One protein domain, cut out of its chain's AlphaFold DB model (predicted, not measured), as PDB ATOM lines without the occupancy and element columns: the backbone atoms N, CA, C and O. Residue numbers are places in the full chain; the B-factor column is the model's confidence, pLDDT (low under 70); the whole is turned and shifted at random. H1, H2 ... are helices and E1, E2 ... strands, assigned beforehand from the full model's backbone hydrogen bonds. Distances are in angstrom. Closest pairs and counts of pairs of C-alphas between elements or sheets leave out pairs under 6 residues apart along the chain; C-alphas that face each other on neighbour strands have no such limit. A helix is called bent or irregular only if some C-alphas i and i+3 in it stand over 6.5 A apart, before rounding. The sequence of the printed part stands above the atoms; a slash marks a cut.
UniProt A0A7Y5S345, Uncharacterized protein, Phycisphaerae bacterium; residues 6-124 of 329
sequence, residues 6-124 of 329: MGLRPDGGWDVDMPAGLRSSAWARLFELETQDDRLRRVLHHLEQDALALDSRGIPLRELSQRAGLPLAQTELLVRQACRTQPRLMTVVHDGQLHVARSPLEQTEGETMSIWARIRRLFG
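Overview. This is residues 6 to 124 of the 329 residues of an uncharacterized protein of Phycisphaerae bacterium (UniProt A0A7Y5S345). The hairpin E3 and E4 packs on H4, H5 and H6, and together with H3, which crosses H5 and H6, they make the core of a long, loosely strung shape. At one end sits a small head, the hairpin E1 and E2 with the short helices H1 and H2; at the other end residues 113 to 124, with H7 in them, stick out free. The printed part has 119 residues, with seven named helices and four named strands in the order E1 E2 H1 H2 H3 H4 H5 H6 E3 E4 H7, of mixed class, helices and strands. There are two sheets of two strands, E1 - E2 and E3 - E4, both antiparallel. The whole is loose, with a radius of gyration of the C-alphas of 17.0 A, and elongated, spanning 56 by 31 by 27 A.

Along the chain. E3 is residues 89 to 94, 16.3 A from first to last C-alpha, and begins at C-alpha 89 (-43.010, -37.991, 0.888). E4 is residues 97 to 102, 16.5 A long. Before them in the chain come H3, residues 36 to 49, 20.0 A long, H4, residues 51 to 56, H5, residues 61 to 68, 10.2 A long, and H6, residues 72 to 85, 19.9 A long. Nearer the first printed residue are E1, residues 6 to 8, E2, residues 14 to 17, H1, residues 20 to 23, and H2, residues 26 to 31. E1 begins at C-alpha 6 (-52.903, -65.418, -12.647). H2 is neither bent nor irregular, but only just: C-alphas 26 and 29 are 6.1 A apart. H7 is residues 115 to 122, 10.7 A long, and ends at C-alpha 122 (-37.148, -14.702, -7.770).

Arrangement. E3 and E4 form a hairpin, antiparallel at 148 degrees between directions, with N 92 and O 99 2.8 A apart and N 101 and O 90 2.9 A apart, both within hydrogen-bond range. Residues 59 to 60 pair with residues 99 to 100 of E4, antiparallel. The closest C-alphas of H4 and E4 are those of Leu 54 and Ala 101, 4.8 A; of H5 and E4, Leu 61 and His 99, 5.4 A; of H6 and E3, Cys 83 and Leu 89, 4.9 A. H3 and E4 are apart, but only just, at 8.4 A. With residues 39 to 44 alone, H3 touches H6, about perpendicular at 81 degrees, the C-alphas of Leu 40 and Leu 78 closest at 5.7 A. With residues 42 to 47 alone it touches H5, about perpendicular at 76 degrees, Val 43 and Ala 68 closest at 6.1 A between C-alphas. With residues 72 to 76 alone H6 touches H5, about perpendicular at 87 degrees, the C-alphas of Ser 65 and Leu 72 closest at 5.5 A. H3 and H4 are close but not clearly touching, Leu 47 and Leu 54 closest at 6.9 A between C-alphas. E1 and E2 form a second hairpin, antiparallel at 156 degrees, with N 7 and O 15 2.9 A apart, within hydrogen-bond range. H1 and H2 are close but not clearly touching, the C-alphas of Leu 22 and Ala 28 closest at 6.0 A. H7 touches no helix. Every O i to N i+4 pair is within hydrogen-bond range in H3, H4, H5, H6 and H7; in H2 it is 0 of 2, beside 3 of 3 O i to N i+3 pairs, and H1 is too short for an O i to N i+4 pair.

Size, cuts and confidence. The two C-alphas farthest apart are those of Pro 19 and Gly 124, 56.7 A. Without residues 113 to 124, which stand free, the body spans 46 by 27 by 27 A. The link from E4 to H7, residues 103 to 114, is long; the other links are tight. The printed part has no cut. The mean pLDDT of the printed part is 91.0, and residues 109 to 118 are under 70.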
ATOM      1  N   MET A   6     -52.559 -66.382 -13.687       96.31
ATOM      2  CA  MET A   6     -52.903 -65.418 -12.647       96.31
ATOM      3  C   MET A   6     -52.414 -65.953 -11.305       96.31
ATOM      4  O   MET A   6     -52.726 -67.087 -10.944       96.31
ATOM      5  N   GLY A   7     -51.640 -65.149 -10.583       95.12
ATOM      6  CA  GLY A   7     -51.108 -65.484  -9.266       95.12
ATOM      7  C   GLY A   7     -51.367 -64.361  -8.274       95.12
ATOM      8  O   GLY A   7     -51.228 -63.189  -8.612       95.12
ATOM      9  N   LEU A   8     -51.743 -64.712  -7.046       95.81
ATOM     10  CA  LEU A   8     -51.817 -63.748  -5.953       95.81
ATOM     11  C   LEU A   8     -50.400 -63.469  -5.435       95.81
ATOM     12  O   LEU A   8     -49.632 -64.399  -5.179       95.81
ATOM     13  N   ARG A   9     -50.064 -62.195  -5.261       93.69
ATOM     14  CA  ARG A   9     -48.798 -61.739  -4.688       93.69
ATOM     15  C   ARG A   9     -48.894 -61.656  -3.160       93.69
ATOM     16  O   ARG A   9     -49.973 -61.396  -2.623       93.69
ATOM     17  N   PRO A  10     -47.771 -61.805  -2.433       90.56
ATOM     18  CA  PRO A  10     -47.756 -61.693  -0.972       90.56
ATOM     19  C   PRO A  10     -48.123 -60.291  -0.457       90.56
ATOM     20  O   PRO A  10     -48.540 -60.155   0.687       90.56
ATOM     21  N   ASP A  11     -48.000 -59.260  -1.297       90.06
ATOM     22  CA  ASP A  11     -48.343 -57.864  -0.997       90.06
ATOM     23  C   ASP A  11     -49.820 -57.514  -1.291       90.06
ATOM     24  O   ASP A  11     -50.196 -56.344  -1.272       90.06
ATOM     25  N   GLY A  12     -50.662 -58.520  -1.564       85.62
ATOM     26  CA  GLY A  12     -52.100 -58.358  -1.810       85.62
ATOM     27  C   GLY A  12     -52.477 -58.024  -3.256       85.62
ATOM     28  O   GLY A  12     -53.656 -57.815  -3.533       85.62
ATOM     29  N   GLY A  13     -51.503 -57.978  -4.172       90.31
ATOM     30  CA  GLY A  13     -51.742 -57.747  -5.594       90.31
ATOM     31  C   GLY A  13     -51.877 -59.009  -6.455       90.31
ATOM     32  O   GLY A  13     -51.794 -60.130  -5.963       90.31
ATOM     33  N   TRP A  14     -52.035 -58.829  -7.765       93.50
ATOM     34  CA  TRP A  14     -52.137 -59.892  -8.763       93.50
ATOM     35  C   TRP A  14     -51.013 -59.804  -9.794       93.50
ATOM     36  O   TRP A  14     -50.805 -58.764 -10.417       93.50
ATOM     37  N   ASP A  15     -50.336 -60.927 -10.018       93.00
ATOM     38  CA  ASP A  15     -49.479 -61.144 -11.177       93.00
ATOM     39  C   ASP A  15     -50.306 -61.769 -12.293       93.00
ATOM     40  O   ASP A  15     -50.845 -62.866 -12.142       93.00
ATOM     41  N   VAL A  16     -50.410 -61.062 -13.417       93.56
ATOM     42  CA  VAL A  16     -51.130 -61.534 -14.601       93.56
ATOM     43  C   VAL A  16     -50.152 -61.651 -15.760       93.56
ATOM     44  O   VAL A  16     -49.739 -60.645 -16.345       93.56
ATOM     45  N   ASP A  17     -49.803 -62.885 -16.116       94.50
ATOM     46  CA  ASP A  17     -49.046 -63.160 -17.330       94.50
ATOM     47  C   ASP A  17     -50.001 -63.492 -18.477       94.50
ATOM     48  O   ASP A  17     -50.890 -64.345 -18.380       94.50
ATOM     49  N   MET A  18     -49.832 -62.762 -19.573       94.88
ATOM     50  CA  MET A  18     -50.724 -62.812 -20.719       94.88
ATOM     51  C   MET A  18     -49.944 -62.672 -22.030       94.88
ATOM     52  O   MET A  18     -49.026 -61.849 -22.116       94.88
ATOM     53  N   PRO A  19     -50.336 -63.416 -23.085       95.31
ATOM     54  CA  PRO A  19     -49.703 -63.322 -24.396       95.31
ATOM     55  C   PRO A  19     -49.755 -61.900 -24.963       95.31
ATOM     56  O   PRO A  19     -50.750 -61.188 -24.797       95.31
ATOM     57  N   ALA A  20     -48.722 -61.506 -25.712       93.88
ATOM     58  CA  ALA A  20     -48.591 -60.151 -26.256       93.88
ATOM     59  C   ALA A  20     -49.817 -59.693 -27.075       93.88
ATOM     60  O   ALA A  20     -50.236 -58.544 -26.953       93.88
ATOM     61  N   GLY A  21     -50.431 -60.597 -27.850       94.69
ATOM     62  CA  GLY A  21     -51.636 -60.294 -28.633       94.69
ATOM     63  C   GLY A  21     -52.888 -60.030 -27.788       94.69
ATOM     64  O   GLY A  21     -53.754 -59.268 -28.204       94.69
ATOM     65  N   LEU A  22     -52.982 -60.615 -26.587       94.62
ATOM     66  CA  LEU A  22     -54.081 -60.334 -25.662       94.62
ATOM     67  C   LEU A  22     -53.860 -58.997 -24.946       94.62
ATOM     68  O   LEU A  22     -54.815 -58.241 -24.785       94.62
ATOM     69  N   ARG A  23     -52.608 -58.681 -24.590       92.75
ATOM     70  CA  ARG A  23     -52.215 -57.455 -23.873       92.75
ATOM     71  C   ARG A  23     -52.549 -56.168 -24.635       92.75
ATOM     72  O   ARG A  23     -52.849 -55.158 -24.010       92.75
ATOM     73  N   SER A  24     -52.516 -56.195 -25.968       93.19
ATOM     74  CA  SER A  24     -52.904 -55.059 -26.820       93.19
ATOM     75  C   SER A  24     -54.397 -55.018 -27.165       93.19
ATOM     76  O   SER A  24     -54.867 -54.043 -27.749       93.19
ATOM     77  N   SER A  25     -55.152 -56.062 -26.826       95.88
ATOM     78  CA  SER A  25     -56.577 -56.160 -27.141       95.88
ATOM     79  C   SER A  25     -57.451 -55.506 -26.065       95.88
ATOM     80  O   SER A  25     -57.042 -55.345 -24.916       95.88
ATOM     81  N   ALA A  26     -58.707 -55.204 -26.403       95.12
ATOM     82  CA  ALA A  26     -59.689 -54.706 -25.434       95.12
ATOM     83  C   ALA A  26     -59.946 -55.687 -24.269       95.12
ATOM     84  O   ALA A  26     -60.326 -55.258 -23.180       95.12
ATOM     85  N   TRP A  27     -59.694 -56.986 -24.477       94.06
ATOM     86  CA  TRP A  27     -59.859 -58.029 -23.462       94.06
ATOM     87  C   TRP A  27     -58.850 -57.922 -22.317       94.06
ATOM     88  O   TRP A  27     -59.151 -58.403 -21.228       94.06
ATOM     89  N   ALA A  28     -57.701 -57.258 -22.511       94.00
ATOM     90  CA  ALA A  28     -56.718 -57.040 -21.445       94.00
ATOM     91  C   ALA A  28     -57.346 -56.369 -20.212       94.00
ATOM     92  O   ALA A  28     -57.021 -56.731 -19.084       94.00
ATOM     93  N   ARG A  29     -58.314 -55.467 -20.429       92.44
ATOM     94  CA  ARG A  29     -59.027 -54.750 -19.361       92.44
ATOM     95  C   ARG A  29     -59.835 -55.664 -18.442       92.44
ATOM     96  O   ARG A  29     -60.008 -55.324 -17.280       92.44
ATOM     97  N   LEU A  30     -60.310 -56.817 -18.926       94.31
ATOM     98  CA  LEU A  30     -61.025 -57.778 -18.074       94.31
ATOM     99  C   LEU A  30     -60.107 -58.453 -17.051       94.31
ATOM    100  O   LEU A  30     -60.591 -58.984 -16.057       94.31
ATOM    101  N   PHE A  31     -58.797 -58.434 -17.297       93.69
ATOM    102  CA  PHE A  31     -57.791 -58.995 -16.403       93.69
ATOM    103  C   PHE A  31     -57.060 -57.914 -15.592       93.69
ATOM    104  O   PHE A  31     -56.113 -58.225 -14.873       93.69
ATOM    105  N   GLU A  32     -57.496 -56.651 -15.665       92.06
ATOM    106  CA  GLU A  32     -57.074 -55.607 -14.728       92.06
ATOM    107  C   GLU A  32     -57.837 -55.770 -13.409       92.06
ATOM    108  O   GLU A  32     -58.816 -55.081 -13.139       92.06
ATOM    109  N   LEU A  33     -57.391 -56.729 -12.596       94.50
ATOM    110  CA  LEU A  33     -58.050 -57.076 -11.334       94.50
ATOM    111  C   LEU A  33     -57.862 -56.042 -10.218       94.50
ATOM    112  O   LEU A  33     -58.575 -56.083  -9.220       94.50
ATOM    113  N   GLU A  34     -56.889 -55.147 -10.362       95.69
ATOM    114  CA  GLU A  34     -56.574 -54.139  -9.356       95.69
ATOM    115  C   GLU A  34     -57.069 -52.762  -9.773       95.69
ATOM    116  O   GLU A  34     -56.732 -52.259 -10.858       95.69
ATOM    117  N   THR A  35     -57.776 -52.108  -8.853       95.81
ATOM    118  CA  THR A  35     -58.109 -50.690  -8.981       95.81
ATOM    119  C   THR A  35     -56.856 -49.822  -8.834       95.81
ATOM    120  O   THR A  35     -55.803 -50.269  -8.371       95.81
ATOM    121  N   GLN A  36     -56.948 -48.547  -9.217       95.81
ATOM    122  CA  GLN A  36     -55.851 -47.600  -9.000       95.81
ATOM    123  C   GLN A  36     -55.516 -47.438  -7.508       95.81
ATOM    124  O   GLN A  36     -54.340 -47.321  -7.162       95.81
ATOM    125  N   ASP A  37     -56.522 -47.478  -6.630       96.25
ATOM    126  CA  ASP A  37     -56.328 -47.362  -5.183       96.25
ATOM    127  C   ASP A  37     -55.618 -48.589  -4.607       96.25
ATOM    128  O   ASP A  37     -54.749 -48.438  -3.750       96.25
ATOM    129  N   ASP A  38     -55.913 -49.793  -5.108       96.25
ATOM    130  CA  ASP A  38     -55.203 -51.011  -4.694       96.25
ATOM    131  C   ASP A  38     -53.727 -50.950  -5.105       96.25
ATOM    132  O   ASP A  38     -52.838 -51.216  -4.291       96.25
ATOM    133  N   ARG A  39     -53.445 -50.483  -6.331       96.94
ATOM    134  CA  ARG A  39     -52.068 -50.246  -6.800       96.94
ATOM    135  C   ARG A  39     -51.357 -49.192  -5.947       96.94
ATOM    136  O   ARG A  39     -50.188 -49.375  -5.613       96.94
ATOM    137  N   LEU A  40     -52.044 -48.109  -5.570       97.38
ATOM    138  CA  LEU A  40     -51.492 -47.075  -4.689       97.38
ATOM    139  C   LEU A  40     -51.171 -47.636  -3.300       97.38
ATOM    140  O   LEU A  40     -50.065 -47.422  -2.809       97.38
ATOM    141  N   ARG A  41     -52.101 -48.376  -2.683       96.50
ATOM    142  CA  ARG A  41     -51.874 -49.030  -1.383       96.50
ATOM    143  C   ARG A  41     -50.679 -49.972  -1.439       96.50
ATOM    144  O   ARG A  41     -49.868 -49.953  -0.522       96.50
ATOM    145  N   ARG A  42     -50.517 -50.728  -2.529       96.25
ATOM    146  CA  ARG A  42     -49.348 -51.593  -2.735       96.25
ATOM    147  C   ARG A  42     -48.045 -50.800  -2.841       96.25
ATOM    148  O   ARG A  42     -47.057 -51.175  -2.220       96.25
ATOM    149  N   VAL A  43     -48.025 -49.690  -3.582       97.75
ATOM    150  CA  VAL A  43     -46.842 -48.809  -3.638       97.75
ATOM    151  C   VAL A  43     -46.502 -48.267  -2.247       97.75
ATOM    152  O   VAL A  43     -45.343 -48.324  -1.846       97.75
ATOM    153  N   LEU A  44     -47.496 -47.786  -1.494       97.31
ATOM    154  CA  LEU A  44     -47.303 -47.303  -0.123       97.31
ATOM    155  C   LEU A  44     -46.796 -48.406   0.813       97.31
ATOM    156  O   LEU A  44     -45.885 -48.158   1.595       97.31
ATOM    157  N   HIS A  45     -47.317 -49.625   0.678       96.88
ATOM    158  CA  HIS A  45     -46.867 -50.784   1.440       96.88
ATOM    159  C   HIS A  45     -45.368 -51.053   1.244       96.88
ATOM    160  O   HIS A  45     -44.643 -51.182   2.225       96.88
ATOM    161  N   HIS A  46     -44.882 -51.068  -0.002       97.69
ATOM    162  CA  HIS A  46     -43.448 -51.246  -0.285       97.69
ATOM    163  C   HIS A  46     -42.600 -50.081   0.239       97.69
ATOM    164  O   HIS A  46     -41.530 -50.300   0.800       97.69
ATOM    165  N   LEU A  47     -43.090 -48.841   0.132       97.62
ATOM    166  CA  LEU A  47     -42.411 -47.677   0.716       97.62
ATOM    167  C   LEU A  47     -42.295 -47.771   2.248       97.62
ATOM    168  O   LEU A  47     -41.302 -47.324   2.818       97.62
ATOM    169  N   GLU A  48     -43.299 -48.334   2.921       97.12
ATOM    170  CA  GLU A  48     -43.296 -48.549   4.371       97.12
ATOM    171  C   GLU A  48     -42.404 -49.719   4.792       97.12
ATOM    172  O   GLU A  48     -41.671 -49.591   5.774       97.12
ATOM    173  N   GLN A  49     -42.401 -50.825   4.040       97.44
ATOM    174  CA  GLN A  49     -41.482 -51.945   4.271       97.44
ATOM    175  C   GLN A  49     -40.013 -51.501   4.206       97.44
ATOM    176  O   GLN A  49     -39.191 -51.960   4.998       97.44
ATOM    177  N   ASP A  50     -39.700 -50.559   3.316       97.12
ATOM    178  CA  ASP A  50     -38.362 -49.997   3.128       97.12
ATOM    179  C   ASP A  50     -38.166 -48.640   3.833       97.12
ATOM    180  O   ASP A  50     -37.370 -47.811   3.382       97.12
ATOM    181  N   ALA A  51     -38.859 -48.393   4.952       96.88
ATOM    182  CA  ALA A  51     -38.819 -47.104   5.653       96.88
ATOM    183  C   ALA A  51     -37.388 -46.602   5.939       96.88
ATOM    184  O   ALA A  51     -37.101 -45.425   5.742       96.88
ATOM    185  N   LEU A  52     -36.466 -47.495   6.321       96.00
ATOM    186  CA  LEU A  52     -35.062 -47.132   6.556       96.00
ATOM    187  C   LEU A  52     -34.389 -46.578   5.288       96.00
ATOM    188  O   LEU A  52     -33.693 -45.565   5.347       96.00
ATOM    189  N   ALA A  53     -34.584 -47.231   4.138       95.62
ATOM    190  CA  ALA A  53     -34.016 -46.777   2.870       95.62
ATOM    191  C   ALA A  53     -34.664 -45.460   2.431       95.62
ATOM    192  O   ALA A  53     -33.969 -44.555   1.972       95.62
ATOM    193  N   LEU A  54     -35.974 -45.332   2.631       96.88
ATOM    194  CA  LEU A  54     -36.748 -44.136   2.326       96.88
ATOM    195  C   LEU A  54     -36.282 -42.901   3.125       96.88
ATOM    196  O   LEU A  54     -36.255 -41.799   2.571       96.88
ATOM    197  N   ASP A  55     -35.897 -43.090   4.390       94.94
ATOM    198  CA  ASP A  55     -35.432 -42.028   5.296       94.94
ATOM    199  C   ASP A  55     -33.929 -41.692   5.131       94.94
ATOM    200  O   ASP A  55     -33.465 -40.649   5.601       94.94
ATOM    201  N   SER A  56     -33.145 -42.567   4.488       91.75
ATOM    202  CA  SER A  56     -31.688 -42.414   4.316       91.75
ATOM    203  C   SER A  56     -31.293 -42.074   2.876       91.75
ATOM    204  O   SER A  56     -31.044 -40.911   2.558       91.75
ATOM    205  N   ARG A  57     -31.255 -43.085   2.003       93.69
ATOM    206  CA  ARG A  57     -30.752 -43.007   0.622       93.69
ATOM    207  C   ARG A  57     -31.829 -42.749  -0.433       93.69
ATOM    208  O   ARG A  57     -31.506 -42.507  -1.593       93.69
ATOM    209  N   GLY A  58     -33.100 -42.821  -0.048       96.38
ATOM    210  CA  GLY A  58     -34.229 -42.856  -0.969       96.38
ATOM    211  C   GLY A  58     -34.313 -44.168  -1.761       96.38
ATOM    212  O   GLY A  58     -33.349 -44.920  -1.893       96.38
ATOM    213  N   ILE A  59     -35.489 -44.456  -2.303       97.81
ATOM    214  CA  ILE A  59     -35.760 -45.673  -3.072       97.81
ATOM    215  C   ILE A  59     -35.818 -45.301  -4.557       97.81
ATOM    216  O   ILE A  59     -36.674 -44.491  -4.937       97.81
ATOM    217  N   PRO A  60     -34.950 -45.863  -5.417       97.56
ATOM    218  CA  PRO A  60     -35.040 -45.671  -6.857       97.56
ATOM    219  C   PRO A  60     -36.403 -46.134  -7.385       97.56
ATOM    220  O   PRO A  60     -36.873 -47.228  -7.070       97.56
ATOM    221  N   LEU A  61     -37.031 -45.341  -8.254       97.94
ATOM    222  CA  LEU A  61     -38.358 -45.653  -8.796       97.94
ATOM    223  C   LEU A  61     -38.379 -46.996  -9.543       97.94
ATOM    224  O   LEU A  61     -39.381 -47.703  -9.513       97.94
ATOM    225  N   ARG A  62     -37.268 -47.366 -10.195       97.69
ATOM    226  CA  ARG A  62     -37.128 -48.656 -10.886       97.69
ATOM    227  C   ARG A  62     -37.177 -49.836  -9.918       97.69
ATOM    228  O   ARG A  62     -37.834 -50.825 -10.221       97.69
ATOM    229  N   GLU A  63     -36.512 -49.718  -8.774       97.31
ATOM    230  CA  GLU A  63     -36.529 -50.736  -7.721       97.31
ATOM    231  C   GLU A  63     -37.944 -50.878  -7.146       97.31
ATOM    232  O   GLU A  63     -38.479 -51.984  -7.077       97.31
ATOM    233  N   LEU A  64     -38.601 -49.753  -6.849       98.00
ATOM    234  CA  LEU A  64     -39.984 -49.736  -6.368       98.00
ATOM    235  C   LEU A  64     -40.970 -50.333  -7.388       98.00
ATOM    236  O   LEU A  64     -41.849 -51.105  -7.022       98.00
ATOM    237  N   SER A  65     -40.798 -50.017  -8.674       97.75
ATOM    238  CA  SER A  65     -41.592 -50.555  -9.788       97.75
ATOM    239  C   SER A  65     -41.452 -52.074  -9.905       97.75
ATOM    240  O   SER A  65     -42.456 -52.770 -10.055       97.75
ATOM    241  N   GLN A  66     -40.229 -52.601  -9.780       96.94
ATOM    242  CA  GLN A  66     -39.972 -54.044  -9.792       96.94
ATOM    243  C   GLN A  66     -40.616 -54.744  -8.590       96.94
ATOM    244  O   GLN A  66     -41.318 -55.740  -8.769       96.94
ATOM    245  N   ARG A  67     -40.435 -54.199  -7.381       96.25
ATOM    246  CA  ARG A  67     -41.012 -54.750  -6.144       96.25
ATOM    247  C   ARG A  67     -42.536 -54.721  -6.146       96.25
ATOM    248  O   ARG A  67     -43.154 -55.704  -5.755       96.25
ATOM    249  N   ALA A  68     -43.140 -53.649  -6.655       96.19
ATOM    250  CA  ALA A  68     -44.590 -53.533  -6.778       96.19
ATOM    251  C   ALA A  68     -45.172 -54.330  -7.960       96.19
ATOM    252  O   ALA A  68     -46.388 -54.452  -8.060       96.19
ATOM    253  N   GLY A  69     -44.340 -54.852  -8.872       94.81
ATOM    254  CA  GLY A  69     -44.817 -55.539 -10.078       94.81
ATOM    255  C   GLY A  69     -45.577 -54.619 -11.039       94.81
ATOM    256  O   GLY A  69     -46.468 -55.066 -11.757       94.81
ATOM    257  N   LEU A  70     -45.262 -53.321 -11.040       95.38
ATOM    258  CA  LEU A  70     -45.969 -52.303 -11.816       95.38
ATOM    259  C   LEU A  70     -45.079 -51.737 -12.925       95.38
ATOM    260  O   LEU A  70     -43.880 -51.558 -12.707       95.38
ATOM    261  N   PRO A  71     -45.629 -51.366 -14.099       95.44
ATOM    262  CA  PRO A  71     -44.874 -50.631 -15.109       95.44
ATOM    263  C   PRO A  71     -44.285 -49.330 -14.545       95.44
ATOM    264  O   PRO A  71     -44.939 -48.627 -13.769       95.44
ATOM    265  N   LEU A  72     -43.076 -48.965 -14.983       96.81
ATOM    266  CA  LEU A  72     -42.354 -47.797 -14.459       96.81
ATOM    267  C   LEU A  72     -43.174 -46.500 -14.564       96.81
ATOM    268  O   LEU A  72     -43.298 -45.768 -13.587       96.81
ATOM    269  N   ALA A  73     -43.804 -46.262 -15.720       96.62
ATOM    270  CA  ALA A  73     -44.633 -45.078 -15.952       96.62
ATOM    271  C   ALA A  73     -45.862 -45.016 -15.024       96.62
ATOM    272  O   ALA A  73     -46.233 -43.942 -14.557       96.62
ATOM    273  N   GLN A  74     -46.483 -46.162 -14.721       97.00
ATOM    274  CA  GLN A  74     -47.604 -46.220 -13.775       97.00
ATOM    275  C   GLN A  74     -47.123 -45.990 -12.339       97.00
ATOM    276  O   GLN A  74     -47.746 -45.235 -11.596       97.00
ATOM    277  N   THR A  75     -45.984 -46.583 -11.973       98.12
ATOM    278  CA  THR A  75     -45.362 -46.400 -10.654       98.12
ATOM    279  C   THR A  75     -45.039 -44.928 -10.409       98.12
ATOM    280  O   THR A  75     -45.325 -44.414  -9.334       98.12
ATOM    281  N   GLU A  76     -44.520 -44.212 -11.412       97.94
ATOM    282  CA  GLU A  76     -44.252 -42.773 -11.307       97.94
ATOM    283  C   GLU A  76     -45.515 -41.964 -10.981       97.94
ATOM    284  O   GLU A  76     -45.496 -41.111 -10.090       97.94
ATOM    285  N   LEU A  77     -46.621 -42.226 -11.684       97.62
ATOM    286  CA  LEU A  77     -47.892 -41.536 -11.449       97.62
ATOM    287  C   LEU A  77     -48.426 -41.807 -10.037       97.62
ATOM    288  O   LEU A  77     -48.845 -40.869  -9.358       97.62
ATOM    289  N   LEU A  78     -48.353 -43.061  -9.584       98.00
ATOM    290  CA  LEU A  78     -48.775 -43.466  -8.241       98.00
ATOM    291  C   LEU A  78     -47.888 -42.856  -7.155       98.00
ATOM    292  O   LEU A  78     -48.407 -42.379  -6.154       98.00
ATOM    293  N   VAL A  79     -46.574 -42.779  -7.363       97.94
ATOM    294  CA  VAL A  79     -45.651 -42.090  -6.447       97.94
ATOM    295  C   VAL A  79     -45.974 -40.600  -6.371       97.94
ATOM    296  O   VAL A  79     -46.046 -40.040  -5.282       97.94
ATOM    297  N   ARG A  80     -46.233 -39.940  -7.506       96.19
ATOM    298  CA  ARG A  80     -46.648 -38.527  -7.508       96.19
ATOM    299  C   ARG A  80     -47.975 -38.330  -6.772       96.19
ATOM    300  O   ARG A  80     -48.131 -37.322  -6.089       96.19
ATOM    301  N   GLN A  81     -48.916 -39.265  -6.904       96.25
ATOM    302  CA  GLN A  81     -50.161 -39.271  -6.133       96.25
ATOM    303  C   GLN A  81     -49.879 -39.464  -4.634       96.25
ATOM    304  O   GLN A  81     -50.359 -38.666  -3.834       96.25
ATOM    305  N   ALA A  82     -49.032 -40.429  -4.268       96.50
ATOM    306  CA  ALA A  82     -48.608 -40.689  -2.893       96.50
ATOM    307  C   ALA A  82     -47.965 -39.454  -2.243       96.50
ATOM    308  O   ALA A  82     -48.304 -39.108  -1.116       96.50
ATOM    309  N   CYS A  83     -47.101 -38.732  -2.965       94.62
ATOM    310  CA  CYS A  83     -46.495 -37.488  -2.487       94.62
ATOM    311  C   CYS A  83     -47.502 -36.351  -2.264       94.62
ATOM    312  O   CYS A  83     -47.217 -35.445  -1.488       94.62
ATOM    313  N   ARG A  84     -48.662 -36.366  -2.934       92.56
ATOM    314  CA  ARG A  84     -49.740 -35.394  -2.676       92.56
ATOM    315  C   ARG A  84     -50.548 -35.766  -1.440       92.56
ATOM    316  O   ARG A  84     -50.987 -34.876  -0.728       92.56
ATOM    317  N   THR A  85     -50.756 -37.060  -1.202       94.00
ATOM    318  CA  THR A  85     -51.530 -37.554  -0.054       94.00
ATOM    319  C   THR A  85     -50.708 -37.637   1.229       94.00
ATOM    320  O   THR A  85     -51.264 -37.540   2.315       94.00
ATOM    321  N   GLN A  86     -49.392 -37.838   1.124       95.38
ATOM    322  CA  GLN A  86     -48.478 -37.938   2.259       95.38
ATOM    323  C   GLN A  86     -47.482 -36.769   2.232       95.38
ATOM    324  O   GLN A  86     -46.485 -36.833   1.506       95.38
ATOM    325  N   PRO A  87     -47.685 -35.723   3.055       92.44
ATOM    326  CA  PRO A  87     -46.915 -34.479   2.994       92.44
ATOM    327  C   PRO A  87     -45.453 -34.615   3.433       92.44
ATOM    328  O   PRO A  87     -44.710 -33.640   3.382       92.44
ATOM    329  N   ARG A  88     -45.009 -35.799   3.866       94.94
ATOM    330  CA  ARG A  88     -43.596 -36.104   4.148       94.94
ATOM    331  C   ARG A  88     -42.885 -36.759   2.976       94.94
ATOM    332  O   ARG A  88     -41.666 -36.675   2.891       94.94
ATOM    333  N   LEU A  89     -43.617 -37.400   2.069       96.31
ATOM    334  CA  LEU A  89     -43.010 -37.991   0.888       96.31
ATOM    335  C   LEU A  89     -42.582 -36.894  -0.088       96.31
ATOM    336  O   LEU A  89     -43.215 -35.841  -0.225       96.31
ATOM    337  N   MET A  90     -41.484 -37.155  -0.780       95.56
ATOM    338  CA  MET A  90     -40.972 -36.299  -1.835       95.56
ATOM    339  C   MET A  90     -40.240 -37.118  -2.891       95.56
ATOM    340  O   MET A  90     -39.755 -38.217  -2.629       95.56
ATOM    341  N   THR A  91     -40.132 -36.555  -4.090       96.62
ATOM    342  CA  THR A  91     -39.328 -37.127  -5.170       96.62
ATOM    343  C   THR A  91     -38.028 -36.356  -5.334       96.62
ATOM    344  O   THR A  91     -38.036 -35.122  -5.342       96.62
ATOM    345  N   VAL A  92     -36.926 -37.069  -5.538       95.75
ATOM    346  CA  VAL A  92     -35.593 -36.513  -5.785       95.75
ATOM    347  C   VAL A  92     -35.091 -37.045  -7.123       95.75
ATOM    348  O   VAL A  92     -35.159 -38.239  -7.376       95.75
ATOM    349  N   VAL A  93     -34.588 -36.169  -7.992       94.94
ATOM    350  CA  VAL A  93     -33.925 -36.591  -9.236       94.94
ATOM    351  C   VAL A  93     -32.415 -36.571  -9.023       94.94
ATOM    352  O   VAL A  93     -31.860 -35.552  -8.582       94.94
ATOM    353  N   HIS A  94     -31.772 -37.690  -9.343       92.19
ATOM    354  CA  HIS A  94     -30.325 -37.882  -9.323       92.19
ATOM    355  C   HIS A  94     -29.918 -38.727 -10.533       92.19
ATOM    356  O   HIS A  94     -30.537 -39.754 -10.783       92.19
ATOM    357  N   ASP A  95     -28.944 -38.247 -11.306       92.69
ATOM    358  CA  ASP A  95     -28.448 -38.885 -12.536       92.69
ATOM    359  C   ASP A  95     -29.552 -39.368 -13.504       92.69
ATOM    360  O   ASP A  95     -29.587 -40.498 -13.982       92.69
ATOM    361  N   GLY A  96     -30.562 -38.516 -13.722       93.75
ATOM    362  CA  GLY A  96     -31.721 -38.839 -14.565       93.75
ATOM    363  C   GLY A  96     -32.693 -39.873 -13.974       93.75
ATOM    364  O   GLY A  96     -33.735 -40.132 -14.573       93.75
ATOM    365  N   GLN A  97     -32.410 -40.424 -12.792       95.56
ATOM    366  CA  GLN A  97     -33.263 -41.380 -12.095       95.56
ATOM    367  C   GLN A  97     -34.096 -40.701 -10.998       95.56
ATOM    368  O   GLN A  97     -33.596 -39.934 -10.166       95.56
ATOM    369  N   LEU A  98     -35.396 -41.004 -10.983       96.75
ATOM    370  CA  LEU A  98     -36.312 -40.564  -9.935       96.75
ATOM    371  C   LEU A  98     -36.165 -41.467  -8.705       96.75
ATOM    372  O   LEU A  98     -36.245 -42.688  -8.815       96.75
ATOM    373  N   HIS A  99     -36.013 -40.855  -7.541       97.88
ATOM    374  CA  HIS A  99     -35.971 -41.499  -6.236       97.88
ATOM    375  C   HIS A  99     -37.131 -40.998  -5.381       97.88
ATOM    376  O   HIS A  99     -37.523 -39.832  -5.480       97.88
ATOM    377  N   VAL A 100     -37.666 -41.862  -4.525       98.06
ATOM    378  CA  VAL A 100     -38.651 -41.503  -3.499       98.06
ATOM    379  C   VAL A 100     -37.928 -41.394  -2.168       98.06
ATOM    380  O   VAL A 100     -37.167 -42.286  -1.812       98.06
ATOM    381  N   ALA A 101     -38.144 -40.305  -1.440       97.75
ATOM    382  CA  ALA A 101     -37.554 -40.068  -0.127       97.75
ATOM    383  C   ALA A 101     -38.614 -39.534   0.839       97.75
ATOM    384  O   ALA A 101     -39.649 -39.006   0.413       97.75
ATOM    385  N   ARG A 102     -38.346 -39.637   2.141       97.38
ATOM    386  CA  ARG A 102     -39.182 -39.036   3.181       97.38
ATOM    387  C   ARG A 102     -38.433 -37.901   3.871       97.38
ATOM    388  O   ARG A 102     -37.313 -38.058   4.340       97.38
ATOM    389  N   SER A 103     -39.080 -36.744   3.936       95.62
ATOM    390  CA  SER A 103     -38.638 -35.605   4.729       95.62
ATOM    391  C   SER A 103     -39.169 -35.729   6.163       95.62
ATOM    392  O   SER A 103     -40.324 -36.129   6.346       95.62
ATOM    393  N   PRO A 104     -38.383 -35.369   7.193       94.31
ATOM    394  CA  PRO A 104     -38.856 -35.412   8.576       94.31
ATOM    395  C   PRO A 104     -39.907 -34.336   8.885       94.31
ATOM    396  O   PRO A 104     -40.646 -34.477   9.859       94.31
ATOM    397  N   LEU A 105     -39.997 -33.287   8.059       92.25
ATOM    398  CA  LEU A 105     -41.002 -32.236   8.178       92.25
ATOM    399  C   LEU A 105     -42.078 -32.377   7.099       92.25
ATOM    400  O   LEU A 105     -41.807 -32.696   5.938       92.25
ATOM    401  N   GLU A 106     -43.315 -32.111   7.501       90.12
ATOM    402  CA  GLU A 106     -44.450 -32.052   6.587       90.12
ATOM    403  C   GLU A 106     -44.377 -30.785   5.747       90.12
ATOM    404  O   GLU A 106     -44.011 -29.710   6.223       90.12
ATOM    405  N   GLN A 107     -44.722 -30.915   4.470       78.50
ATOM    406  CA  GLN A 107     -44.927 -29.754   3.626       78.50
ATOM    407  C   GLN A 107     -46.282 -29.144   3.960       78.50
ATOM    408  O   GLN A 107     -47.313 -29.785   3.769       78.50
ATOM    409  N   THR A 108     -46.285 -27.904   4.438       70.94
ATOM    410  CA  THR A 108     -47.523 -27.164   4.680       70.94
ATOM    411  C   THR A 108     -48.285 -27.015   3.357       70.94
ATOM    412  O   THR A 108     -47.706 -26.622   2.342       70.94
ATOM    413  N   GLU A 109     -49.579 -27.346   3.363       54.72
ATOM    414  CA  GLU A 109     -50.435 -27.656   2.198       54.72
ATOM    415  C   GLU A 109     -50.657 -26.532   1.149       54.72
ATOM    416  O   GLU A 109     -51.509 -26.657   0.274       54.72
ATOM    417  N   GLY A 110     -49.885 -25.443   1.148       54.25
ATOM    418  CA  GLY A 110     -50.017 -24.345   0.174       54.25
ATOM    419  C   GLY A 110     -49.004 -24.345  -0.979       54.25
ATOM    420  O   GLY A 110     -49.119 -23.532  -1.896       54.25
ATOM    421  N   GLU A 111     -47.988 -25.210  -0.943       51.81
ATOM    422  CA  GLU A 111     -46.763 -25.030  -1.736       51.81
ATOM    423  C   GLU A 111     -46.471 -26.213  -2.670       51.81
ATOM    424  O   GLU A 111     -45.338 -26.660  -2.829       51.81
ATOM    425  N   THR A 112     -47.499 -26.743  -3.334       52.78
ATOM    426  CA  THR A 112     -47.342 -27.712  -4.431       52.78
ATOM    427  C   THR A 112     -46.630 -27.069  -5.620       52.78
ATOM    428  O   THR A 112     -47.306 -26.672  -6.561       52.78
ATOM    429  N   MET A 113     -45.295 -26.913  -5.574       56.56
ATOM    430  CA  MET A 113     -44.435 -26.392  -6.661       56.56
ATOM    431  C   MET A 113     -45.116 -25.282  -7.475       56.56
ATOM    432  O   MET A 113     -45.066 -25.250  -8.707       56.56
ATOM    433  N   SER A 114     -45.840 -24.418  -6.765       57.09
ATOM    434  CA  SER A 114     -46.715 -23.451  -7.390       57.09
ATOM    435  C   SER A 114     -45.812 -22.456  -8.096       57.09
ATOM    436  O   SER A 114     -44.727 -22.128  -7.607       57.09
ATOM    437  N   ILE A 115     -46.250 -21.955  -9.245       64.38
ATOM    438  CA  ILE A 115     -45.597 -20.840  -9.939       64.38
ATOM    439  C   ILE A 115     -45.285 -19.710  -8.935       64.38
ATOM    440  O   ILE A 115     -44.235 -19.082  -9.026       64.38
ATOM    441  N   TRP A 116     -46.110 -19.561  -7.893       65.06
ATOM    442  CA  TRP A 116     -45.880 -18.670  -6.760       65.06
ATOM    443  C   TRP A 116     -44.615 -18.938  -5.938       65.06
ATOM    444  O   TRP A 116     -43.939 -17.979  -5.587       65.06
ATOM    445  N   ALA A 117     -44.253 -20.188  -5.651       66.69
ATOM    446  CA  ALA A 117     -43.020 -20.508  -4.926       66.69
ATOM    447  C   ALA A 117     -41.780 -20.156  -5.768       66.69
ATOM    448  O   ALA A 117     -40.817 -19.573  -5.268       66.69
ATOM    449  N   ARG A 118     -41.836 -20.411  -7.087       69.06
ATOM    450  CA  ARG A 118     -40.790 -19.966  -8.031       69.06
ATOM    451  C   ARG A 118     -40.690 -18.443  -8.081       69.06
ATOM    452  O   ARG A 118     -39.588 -17.911  -8.027       69.06
ATOM    453  N   ILE A 119     -41.829 -17.754  -8.132       71.00
ATOM    454  CA  ILE A 119     -41.902 -16.291  -8.093       71.00
ATOM    455  C   ILE A 119     -41.326 -15.753  -6.774       71.00
ATOM    456  O   ILE A 119     -40.486 -14.860  -6.799       71.00
ATOM    457  N   ARG A 120     -41.686 -16.327  -5.620       71.56
ATOM    458  CA  ARG A 120     -41.153 -15.921  -4.308       71.56
ATOM    459  C   ARG A 120     -39.630 -16.042  -4.244       71.56
ATOM    460  O   ARG A 120     -38.970 -15.164  -3.693       71.56
ATOM    461  N   ARG A 121     -39.086 -17.097  -4.858       72.56
ATOM    462  CA  ARG A 121     -37.641 -17.321  -4.986       72.56
ATOM    463  C   ARG A 121     -36.965 -16.259  -5.856       72.56
ATOM    464  O   ARG A 121     -35.872 -15.821  -5.519       72.56
ATOM    465  N   LEU A 122     -37.623 -15.809  -6.927       77.12
ATOM    466  CA  LEU A 122     -37.148 -14.702  -7.770       77.12
ATOM    467  C   LEU A 122     -37.186 -13.348  -7.042       77.12
ATOM    468  O   LEU A 122     -36.350 -12.494  -7.309       77.12
ATOM    469  N   PHE A 123     -38.105 -13.170  -6.090       82.50
ATOM    470  CA  PHE A 123     -38.220 -11.957  -5.271       82.50
ATOM    471  C   PHE A 123     -37.387 -11.986  -3.974       82.50
ATOM    472  O   PHE A 123     -37.578 -11.140  -3.104       82.50
ATOM    473  N   GLY A 124     -36.454 -12.936  -3.826       76.00
ATOM    474  CA  GLY A 124     -35.488 -12.943  -2.721       76.00
ATOM    475  C   GLY A 124     -36.065 -13.312  -1.351       76.00
ATOM    476  O   GLY A 124     -35.442 -13.027  -0.327       76.00
TER     477      GLY A 124